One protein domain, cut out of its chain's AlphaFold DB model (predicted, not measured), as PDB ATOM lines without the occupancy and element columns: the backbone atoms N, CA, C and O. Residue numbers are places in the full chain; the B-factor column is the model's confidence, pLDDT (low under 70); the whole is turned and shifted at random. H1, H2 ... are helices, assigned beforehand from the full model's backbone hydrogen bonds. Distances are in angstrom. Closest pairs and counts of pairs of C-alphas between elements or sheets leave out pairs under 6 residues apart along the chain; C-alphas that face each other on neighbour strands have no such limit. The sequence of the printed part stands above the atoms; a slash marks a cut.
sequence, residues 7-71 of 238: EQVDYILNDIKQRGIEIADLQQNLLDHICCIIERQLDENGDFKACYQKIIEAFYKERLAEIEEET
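Overview. This is residues 7 to 71 of the 238 residues of an uncharacterized protein of Chitinophagaceae bacterium IBVUCB1 (UniProt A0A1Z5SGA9). The long helix H2 runs along most of the length of this small, elongated body, and two shorter helices, H1 and H3, pack on it at steep angles, H1 on residues 27 to 35 and H3 on residues 34 to 41, so that the three make a compact helical core. The short helix H4 sits by the first end of H2, at one end of the long axis, and the loop between H2 and H3 turns at the other end. The printed part has 65 residues with four named helices, in the order H1, H2, H3, H4 along the chain, and no named strand; the class is all helix. The whole is compact, with a radius of gyration of the C-alphas of 11.7 A, and its outline is elongated, with spans of 36 by 23 by 17 A.

Arrangement. Begin with H2, residues 24 to 41, the longest helix, and look first at its residues 27 to 35. With these alone it touches H1, residues 7 to 18, and the closest C-alphas of the two are those of Leu 13 and Leu 31, 6.2 A apart. Their lines stand at a steep tilt of 47 degrees, and they run opposite ways. Next look at residues 34 to 41 of H2, which alone touch H3, residues 48 to 58. Here the closest C-alphas are those of Ile 38 and Tyr 52, 7.0 A apart, and the two helices run opposite ways at a steep tilt of 60 degrees. H1 and H3 are near each other, with 9 pairs of C-alphas within 10 A and no pair within 8 A. Now go back to Leu 26 in H2, and look from there to Glu 68 in H4, residues 66 to 71. H2 and H4 are close but not clearly touching: their closest C-alphas, those of Leu 26 and Glu 68, are 7.3 A apart. They run opposite ways at a steep tilt of 57 degrees. H4 is apart from H1 and also apart from H3. In the backbones of H1 and H4 every O i to N i+4 pair is within hydrogen-bond range, while in H2 13 of 14 such pairs are and in H3 6 of 7.

Along the chain. Find C-alpha 24 at (23.294, -37.245, 6.262), where H2 begins; from there its 18 residues run 25.8 A to C-alpha 41 at (-1.781, -31.468, 4.874), with x falling along the way. H1 begins at Glu 7, whose C-alpha is at (9.334, -34.900, 19.184), and its 12 residues run 16.4 A to Gln 18. H3 has 11 residues, Phe 48 to Ala 58, and measures 15.6 A from first to last C-alpha. H4 has six residues, 8.5 A from the C-alpha of Glu 66 to that of Thr 71 at (21.639, -40.728, -5.436).

Size, cuts and confidence. Look for the two C-alphas farthest apart at Asn 45, in the link from H2 to H3, and at Glu 69 in H4; they are 36.7 A apart. The first and last printed C-alphas, Glu 7 and Thr 71, are 28.1 A apart. The printed part runs from residue 7 to residue 71 with no cut. The link of 5 residues from H1 to H2 is tight; the links of 6 residues from H2 to H3 and of 7 residues from H3 to H4 are short. In the B-factor column the mean pLDDT of the printed part is 86.7, and one residue, Glu 44, is under 70.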
ATOM      1  N   GLU A   7       9.523 -33.449  19.029       88.12
ATOM      2  CA  GLU A   7       9.334 -34.900  19.184       88.12
ATOM      3  C   GLU A   7       8.890 -35.591  17.880       88.12
ATOM      4  O   GLU A   7       9.276 -36.727  17.601       88.12
ATOM      5  N   GLN A   8       8.080 -34.914  17.059       88.69
ATOM      6  CA  GLN A   8       7.649 -35.419  15.753       88.69
ATOM      7  C   GLN A   8       8.775 -35.346  14.718       88.69
ATOM      8  O   GLN A   8       8.900 -36.256  13.899       88.69
ATOM      9  N   VAL A   9       9.613 -34.305  14.767       91.00
ATOM     10  CA  VAL A   9      10.823 -34.196  13.933       91.00
ATOM     11  C   VAL A   9      11.771 -35.353  14.235       91.00
ATOM     12  O   VAL A   9      12.201 -36.056  13.319       91.00
ATOM     13  N   ASP A  10      12.036 -35.606  15.518       91.94
ATOM     14  CA  ASP A  10      12.897 -36.704  15.958       91.94
ATOM     15  C   ASP A  10      12.329 -38.067  15.557       91.94
ATOM     16  O   ASP A  10      13.075 -38.959  15.140       91.94
ATOM     17  N   TYR A  11      11.006 -38.237  15.631       92.38
ATOM     18  CA  TYR A  11      10.339 -39.441  15.149       92.38
ATOM     19  C   TYR A  11      10.587 -39.669  13.650       92.38
ATOM     20  O   TYR A  11      11.019 -40.755  13.263       92.38
ATOM     21  N   ILE A  12      10.370 -38.647  12.812       91.94
ATOM     22  CA  ILE A  12      10.561 -38.737  11.356       91.94
ATOM     23  C   ILE A  12      12.024 -39.045  11.026       91.94
ATOM     24  O   ILE A  12      12.304 -39.937  10.225       91.94
ATOM     25  N   LEU A  13      12.969 -38.344  11.658       91.69
ATOM     26  CA  LEU A  13      14.397 -38.529  11.406       91.69
ATOM     27  C   LEU A  13      14.870 -39.938  11.790       91.69
ATOM     28  O   LEU A  13      15.647 -40.555  11.057       91.69
ATOM     29  N   ASN A  14      14.406 -40.458  12.928       92.12
ATOM     30  CA  ASN A  14      14.743 -41.809  13.364       92.12
ATOM     31  C   ASN A  14      14.131 -42.872  12.446       92.12
ATOM     32  O   ASN A  14      14.815 -43.844  12.123       92.12
ATOM     33  N   ASP A  15      12.898 -42.679  11.976       91.62
ATOM     34  CA  ASP A  15      12.254 -43.601  11.037       91.62
ATOM     35  C   ASP A  15      12.968 -43.613   9.670       91.62
ATOM     36  O   ASP A  15      13.260 -44.682   9.134       91.62
ATOM     37  N   ILE A  16      13.368 -42.448   9.140       91.44
ATOM     38  CA  ILE A  16      14.162 -42.342   7.899       91.44
ATOM     39  C   ILE A  16      15.483 -43.125   8.015       91.44
ATOM     40  O   ILE A  16      15.836 -43.884   7.111       91.44
ATOM     41  N   LYS A  17      16.192 -42.984   9.144       89.38
ATOM     42  CA  LYS A  17      17.440 -43.720   9.419       89.38
ATOM     43  C   LYS A  17      17.209 -45.225   9.513       89.38
ATOM     44  O   LYS A  17      17.945 -46.000   8.909       89.38
ATOM     45  N   GLN A  18      16.175 -45.649  10.239       89.06
ATOM     46  CA  GLN A  18      15.836 -47.068  10.390       89.06
ATOM     47  C   GLN A  18      15.459 -47.729   9.060       89.06
ATOM     48  O   GLN A  18      15.675 -48.928   8.883       89.06
ATOM     49  N   ARG A  19      14.945 -46.952   8.103       87.06
ATOM     50  CA  ARG A  19      14.591 -47.420   6.756       87.06
ATOM     51  C   ARG A  19      15.766 -47.483   5.774       87.06
ATOM     52  O   ARG A  19      15.548 -47.868   4.624       87.06
ATOM     53  N   GLY A  20      16.985 -47.171   6.217       83.56
ATOM     54  CA  GLY A  20      18.216 -47.426   5.463       83.56
ATOM     55  C   GLY A  20      18.760 -46.244   4.659       83.56
ATOM     56  O   GLY A  20      19.488 -46.475   3.702       83.56
ATOM     57  N   ILE A  21      18.409 -45.005   5.018       89.19
ATOM     58  CA  ILE A  21      19.091 -43.807   4.505       89.19
ATOM     59  C   ILE A  21      20.284 -43.507   5.424       89.19
ATOM     60  O   ILE A  21      20.081 -43.143   6.585       89.19
ATOM     61  N   GLU A  22      21.515 -43.641   4.935       85.75
ATOM     62  CA  GLU A  22      22.761 -43.393   5.674       85.75
ATOM     63  C   GLU A  22      23.358 -42.005   5.375       85.75
ATOM     64  O   GLU A  22      23.981 -41.405   6.256       85.75
ATOM     65  N   ILE A  23      23.140 -41.448   4.175       84.25
ATOM     66  CA  ILE A  23      23.683 -40.140   3.776       84.25
ATOM     67  C   ILE A  23      23.001 -39.020   4.566       84.25
ATOM     68  O   ILE A  23      21.823 -38.721   4.370       84.25
ATOM     69  N   ALA A  24      23.780 -38.326   5.401       86.06
ATOM     70  CA  ALA A  24      23.294 -37.245   6.262       86.06
ATOM     71  C   ALA A  24      22.576 -36.123   5.487       86.06
ATOM     72  O   ALA A  24      21.498 -35.691   5.893       86.06
ATOM     73  N   ASP A  25      23.121 -35.693   4.346       84.88
ATOM     74  CA  ASP A  25      22.498 -34.650   3.519       84.88
ATOM     75  C   ASP A  25      21.138 -35.092   2.959       84.88
ATOM     76  O   ASP A  25      20.204 -34.293   2.875       84.88
ATOM     77  N   LEU A  26      20.994 -36.369   2.594       86.50
ATOM     78  CA  LEU A  26      19.737 -36.916   2.087       86.50
ATOM     79  C   LEU A  26      18.711 -37.070   3.215       86.50
ATOM     80  O   LEU A  26      17.548 -36.726   3.015       86.50
ATOM     81  N   GLN A  27      19.136 -37.506   4.408       89.69
ATOM     82  CA  GLN A  27      18.277 -37.546   5.599       89.69
ATOM     83  C   GLN A  27      17.671 -36.172   5.887       89.69
ATOM     84  O   GLN A  27      16.465 -36.071   6.090       89.69
ATOM     85  N   GLN A  28      18.495 -35.121   5.873       91.12
ATOM     86  CA  GLN A  28      18.050 -33.754   6.149       91.12
ATOM     87  C   GLN A  28      17.110 -33.221   5.061       91.12
ATOM     88  O   GLN A  28      16.080 -32.638   5.383       91.12
ATOM     89  N   ASN A  29      17.400 -33.479   3.780       90.50
ATOM     90  CA  ASN A  29      16.505 -33.087   2.683       90.50
ATOM     91  C   ASN A  29      15.141 -33.794   2.755       90.50
ATOM     92  O   ASN A  29      14.106 -33.169   2.532       90.50
ATOM     93  N   LEU A  30      15.130 -35.096   3.063       90.88
ATOM     94  CA  LEU A  30      13.889 -35.857   3.223       90.88
ATOM     95  C   LEU A  30      13.100 -35.376   4.441       90.88
ATOM     96  O   LEU A  30      11.893 -35.171   4.329       90.88
ATOM     97  N   LEU A  31      13.777 -35.161   5.573       93.38
ATOM     98  CA  LEU A  31      13.174 -34.618   6.786       93.38
ATOM     99  C   LEU A  31      12.474 -33.285   6.501       93.38
ATOM    100  O   LEU A  31      11.280 -33.165   6.764       93.38
ATOM    101  N   ASP A  32      13.185 -32.327   5.903       92.75
ATOM    102  CA  ASP A  32      12.653 -30.994   5.606       92.75
ATOM    103  C   ASP A  32      11.434 -31.063   4.673       92.75
ATOM    104  O   ASP A  32      10.391 -30.456   4.930       92.75
ATOM    105  N   HIS A  33      11.510 -31.892   3.624       91.56
ATOM    106  CA  HIS A  33      10.400 -32.037   2.686       91.56
ATOM    107  C   HIS A  33       9.169 -32.687   3.329       91.56
ATOM    108  O   HIS A  33       8.048 -32.218   3.129       91.56
ATOM    109  N   ILE A  34       9.360 -33.742   4.124       91.38
ATOM    110  CA  ILE A  34       8.272 -34.426   4.828       91.38
ATOM    111  C   ILE A  34       7.613 -33.485   5.838       91.38
ATOM    112  O   ILE A  34       6.383 -33.391   5.857       91.38
ATOM    113  N   CYS A  35       8.403 -32.759   6.634       90.88
ATOM    114  CA  CYS A  35       7.892 -31.769   7.576       90.88
ATOM    115  C   CYS A  35       7.036 -30.719   6.853       90.88
ATOM    116  O   CYS A  35       5.874 -30.525   7.208       90.88
ATOM    117  N   CYS A  36       7.548 -30.145   5.760       91.00
ATOM    118  CA  CYS A  36       6.820 -29.178   4.935       91.00
ATOM    119  C   CYS A  36       5.478 -29.711   4.386       91.00
ATOM    120  O   CYS A  36       4.517 -28.947   4.242       91.00
ATOM    121  N   ILE A  37       5.391 -31.000   4.032       90.19
ATOM    122  CA  ILE A  37       4.147 -31.611   3.532       90.19
ATOM    123  C   ILE A  37       3.147 -31.808   4.675       90.19
ATOM    124  O   ILE A  37       1.971 -31.478   4.509       90.19
ATOM    125  N   ILE A  38       3.601 -32.294   5.833       89.38
ATOM    126  CA  ILE A  38       2.753 -32.509   7.013       89.38
ATOM    127  C   ILE A  38       2.157 -31.183   7.497       89.38
ATOM    128  O   ILE A  38       0.950 -31.106   7.696       89.38
ATOM    129  N   GLU A  39       2.951 -30.116   7.608       89.75
ATOM    130  CA  GLU A  39       2.460 -28.794   8.039       89.75
ATOM    131  C   GLU A  39       1.352 -28.229   7.132       89.75
ATOM    132  O   GLU A  39       0.516 -27.425   7.566       89.75
ATOM    133  N   ARG A  40       1.335 -28.661   5.863       87.31
ATOM    134  CA  ARG A  40       0.346 -28.260   4.858       87.31
ATOM    135  C   ARG A  40      -0.885 -29.163   4.820       87.31
ATOM    136  O   ARG A  40      -1.964 -28.666   4.511       87.31
ATOM    137  N   GLN A  41      -0.721 -30.466   5.044       85.25
ATOM    138  CA  GLN A  41      -1.781 -31.468   4.874       85.25
ATOM    139  C   GLN A  41      -2.451 -31.896   6.184       85.25
ATOM    140  O   GLN A  41      -3.516 -32.506   6.131       85.25
ATOM    141  N   LEU A  42      -1.841 -31.625   7.339       83.94
ATOM    142  CA  LEU A  42      -2.397 -32.015   8.629       83.94
ATOM    143  C   LEU A  42      -3.403 -30.967   9.128       83.94
ATOM    144  O   LEU A  42      -3.049 -29.817   9.391       83.94
ATOM    145  N   ASP A  43      -4.658 -31.391   9.276       77.69
ATOM    146  CA  ASP A  43      -5.716 -30.610   9.922       77.69
ATOM    147  C   ASP A  43      -5.505 -30.548  11.448       77.69
ATOM    148  O   ASP A  43      -4.896 -31.443  12.033       77.69
ATOM    149  N   GLU A  44      -6.054 -29.531  12.126       69.19
ATOM    150  CA  GLU A  44      -5.848 -29.297  13.575       69.19
ATOM    151  C   GLU A  44      -6.276 -30.472  14.482       69.19
ATOM    152  O   GLU A  44      -5.768 -30.594  15.594       69.19
ATOM    153  N   ASN A  45      -7.147 -31.367  13.997       70.56
ATOM    154  CA  ASN A  45      -7.595 -32.585  14.692       70.56
ATOM    155  C   ASN A  45      -7.147 -33.889  13.992       70.56
ATOM    156  O   ASN A  45      -7.713 -34.955  14.238       70.56
ATOM    157  N   GLY A  46      -6.192 -33.810  13.062       74.56
ATOM    158  CA  GLY A  46      -5.710 -34.950  12.285       74.56
ATOM    159  C   GLY A  46      -4.750 -35.853  13.062       74.56
ATOM    160  O   GLY A  46      -3.988 -35.400  13.914       74.56
ATOM    161  N   ASP A  47      -4.743 -37.149  12.739       85.56
ATOM    162  CA  ASP A  47      -3.751 -38.091  13.268       85.56
ATOM    163  C   ASP A  47      -2.420 -37.956  12.510       85.56
ATOM    164  O   ASP A  47      -2.315 -38.293  11.325       85.56
ATOM    165  N   PHE A  48      -1.388 -37.492  13.223       87.50
ATOM    166  CA  PHE A  48      -0.025 -37.358  12.713       87.50
ATOM    167  C   PHE A  48       0.512 -38.668  12.127       87.50
ATOM    168  O   PHE A  48       1.074 -38.652  11.034       87.50
ATOM    169  N   LYS A  49       0.325 -39.810  12.806       86.00
ATOM    170  CA  LYS A  49       0.898 -41.089  12.349       86.00
ATOM    171  C   LYS A  49       0.256 -41.550  11.049       86.00
ATOM    172  O   LYS A  49       0.964 -41.978  10.140       86.00
ATOM    173  N   ALA A  50      -1.066 -41.425  10.938       86.50
ATOM    174  CA  ALA A  50      -1.788 -41.769   9.718       86.50
ATOM    175  C   ALA A  50      -1.417 -40.851   8.539       86.50
ATOM    176  O   ALA A  50      -1.316 -41.317   7.404       86.50
ATOM    177  N   CYS A  51      -1.201 -39.557   8.796       88.44
ATOM    178  CA  CYS A  51      -0.747 -38.603   7.784       88.44
ATOM    179  C   CYS A  51       0.692 -38.906   7.337       88.44
ATOM    180  O   CYS A  51       0.945 -39.067   6.143       88.44
ATOM    181  N   TYR A  52       1.608 -39.085   8.292       89.81
ATOM    182  CA  TYR A  52       3.004 -39.427   8.029       89.81
ATOM    183  C   TYR A  52       3.136 -40.714   7.214       89.81
ATOM    184  O   TYR A  52       3.850 -40.725   6.217       89.81
ATOM    185  N   GLN A  53       2.404 -41.770   7.582       88.44
ATOM    186  CA  GLN A  53       2.455 -43.049   6.878       88.44
ATOM    187  C   GLN A  53       2.039 -42.911   5.402       88.44
ATOM    188  O   GLN A  53       2.688 -43.468   4.523       88.44
ATOM    189  N   LYS A  54       1.009 -42.107   5.107       89.19
ATOM    190  CA  LYS A  54       0.603 -41.820   3.720       89.19
ATOM    191  C   LYS A  54       1.657 -41.027   2.955       89.19
ATOM    192  O   LYS A  54       1.851 -41.254   1.765       89.19
ATOM    193  N   ILE A  55       2.302 -40.074   3.624       90.12
ATOM    194  CA  ILE A  55       3.317 -39.213   3.020       90.12
ATOM    195  C   ILE A  55       4.565 -40.032   2.708       90.12
ATOM    196  O   ILE A  55       5.006 -40.021   1.566       90.12
ATOM    197  N   ILE A  56       5.096 -40.780   3.680       88.19
ATOM    198  CA  ILE A  56       6.333 -41.551   3.522       88.19
ATOM    199  C   ILE A  56       6.190 -42.629   2.437       88.19
ATOM    200  O   ILE A  56       7.102 -42.791   1.634       88.19
ATOM    201  N   GLU A  57       5.027 -43.284   2.329       87.69
ATOM    202  CA  GLU A  57       4.725 -44.258   1.266       87.69
ATOM    203  C   GLU A  57       4.700 -43.642  -0.143       87.69
ATOM    204  O   GLU A  57       4.883 -44.360  -1.122       87.69
ATOM    205  N   ALA A  58       4.523 -42.324  -0.278       86.75
ATOM    206  CA  ALA A  58       4.577 -41.650  -1.575       86.75
ATOM    207  C   ALA A  58       6.012 -41.405  -2.076       86.75
ATOM    208  O   ALA A  58       6.204 -41.152  -3.267       86.75
ATOM    209  N   PHE A  59       7.020 -41.470  -1.197       86.00
ATOM    210  CA  PHE A  59       8.420 -41.212  -1.556       86.00
ATOM    211  C   PHE A  59       9.123 -42.408  -2.204       86.00
ATOM    212  O   PHE A  59      10.144 -42.216  -2.860       86.00
ATOM    213  N   TYR A  60       8.613 -43.628  -2.030       83.50
ATOM    214  CA  TYR A  60       9.268 -44.847  -2.508       83.50
ATOM    215  C   TYR A  60       8.274 -45.838  -3.117       83.50
ATOM    216  O   TYR A  60       7.089 -45.819  -2.806       83.50
ATOM    217  N   LYS A  61       8.759 -46.732  -3.990       80.12
ATOM    218  CA  LYS A  61       7.932 -47.804  -4.577       80.12
ATOM    219  C   LYS A  61       8.023 -49.103  -3.792       80.12
ATOM    220  O   LYS A  61       7.003 -49.727  -3.526       80.12
ATOM    221  N   GLU A  62       9.242 -49.502  -3.432       79.12
ATOM    222  CA  GLU A  62       9.493 -50.715  -2.648       79.12
ATOM    223  C   GLU A  62      10.081 -50.381  -1.275       79.12
ATOM    224  O   GLU A  62       9.549 -50.819  -0.255       79.12
ATOM    225  N   ARG A  63      11.173 -49.600  -1.225       84.75
ATOM    226  CA  ARG A  63      11.896 -49.270   0.016       84.75
ATOM    227  C   ARG A  63      12.487 -47.865  -0.044       84.75
ATOM    228  O   ARG A  63      12.984 -47.461  -1.087       84.75
ATOM    229  N   LEU A  64      12.513 -47.162   1.091       85.62
ATOM    230  CA  LEU A  64      13.062 -45.801   1.169       85.62
ATOM    231  C   LEU A  64      14.546 -45.739   0.753       85.62
ATOM    232  O   LEU A  64      14.938 -44.799   0.071       85.62
ATOM    233  N   ALA A  65      15.334 -46.773   1.077       85.19
ATOM    234  CA  ALA A  65      16.749 -46.900   0.704       85.19
ATOM    235  C   ALA A  65      17.033 -46.764  -0.811       85.19
ATOM    236  O   ALA A  65      18.136 -46.372  -1.187       85.19
ATOM    237  N   GLU A  66      16.043 -47.011  -1.682       83.50
ATOM    238  CA  GLU A  66      16.153 -46.818  -3.138       83.50
ATOM    239  C   GLU A  66      16.604 -45.393  -3.496       83.50
ATOM    240  O   GLU A  66      17.431 -45.210  -4.386       83.50
ATOM    241  N   ILE A  67      16.122 -44.382  -2.765       83.44
ATOM    242  CA  ILE A  67      16.440 -42.969  -3.022       83.44
ATOM    243  C   ILE A  67      17.941 -42.705  -2.834       83.44
ATOM    244  O   ILE A  67      18.559 -41.950  -3.591       83.44
ATOM    245  N   GLU A  68      18.548 -43.337  -1.831       84.12
ATOM    246  CA  GLU A  68      19.978 -43.217  -1.567       84.12
ATOM    247  C   GLU A  68      20.809 -43.986  -2.591       84.12
ATOM    248  O   GLU A  68      21.772 -43.438  -3.129       84.12
ATOM    249  N   GLU A  69      20.410 -45.217  -2.914       81.50
ATOM    250  CA  GLU A  69      21.063 -46.027  -3.943       81.50
ATOM    251  C   GLU A  69      21.084 -45.293  -5.292       81.50
ATOM    252  O   GLU A  69      22.135 -45.207  -5.936       81.50
ATOM    253  N   GLU A  70      19.958 -44.693  -5.692       76.94
ATOM    254  CA  GLU A  70      19.882 -43.849  -6.880       76.94
ATOM    255  C   GLU A  70      20.827 -42.649  -6.763       76.94
ATOM    256  O   GLU A  70      21.642 -42.427  -7.657       76.94
ATOM    257  N   THR A  71      20.793 -41.914  -5.650       81.50
ATOM    258  CA  THR A  71      21.639 -40.728  -5.436       81.50
ATOM    259  C   THR A  71      23.134 -41.060  -5.510       81.50
ATOM    260  O   THR A  71      23.887 -40.378  -6.210       81.50
TER     261      THR A  71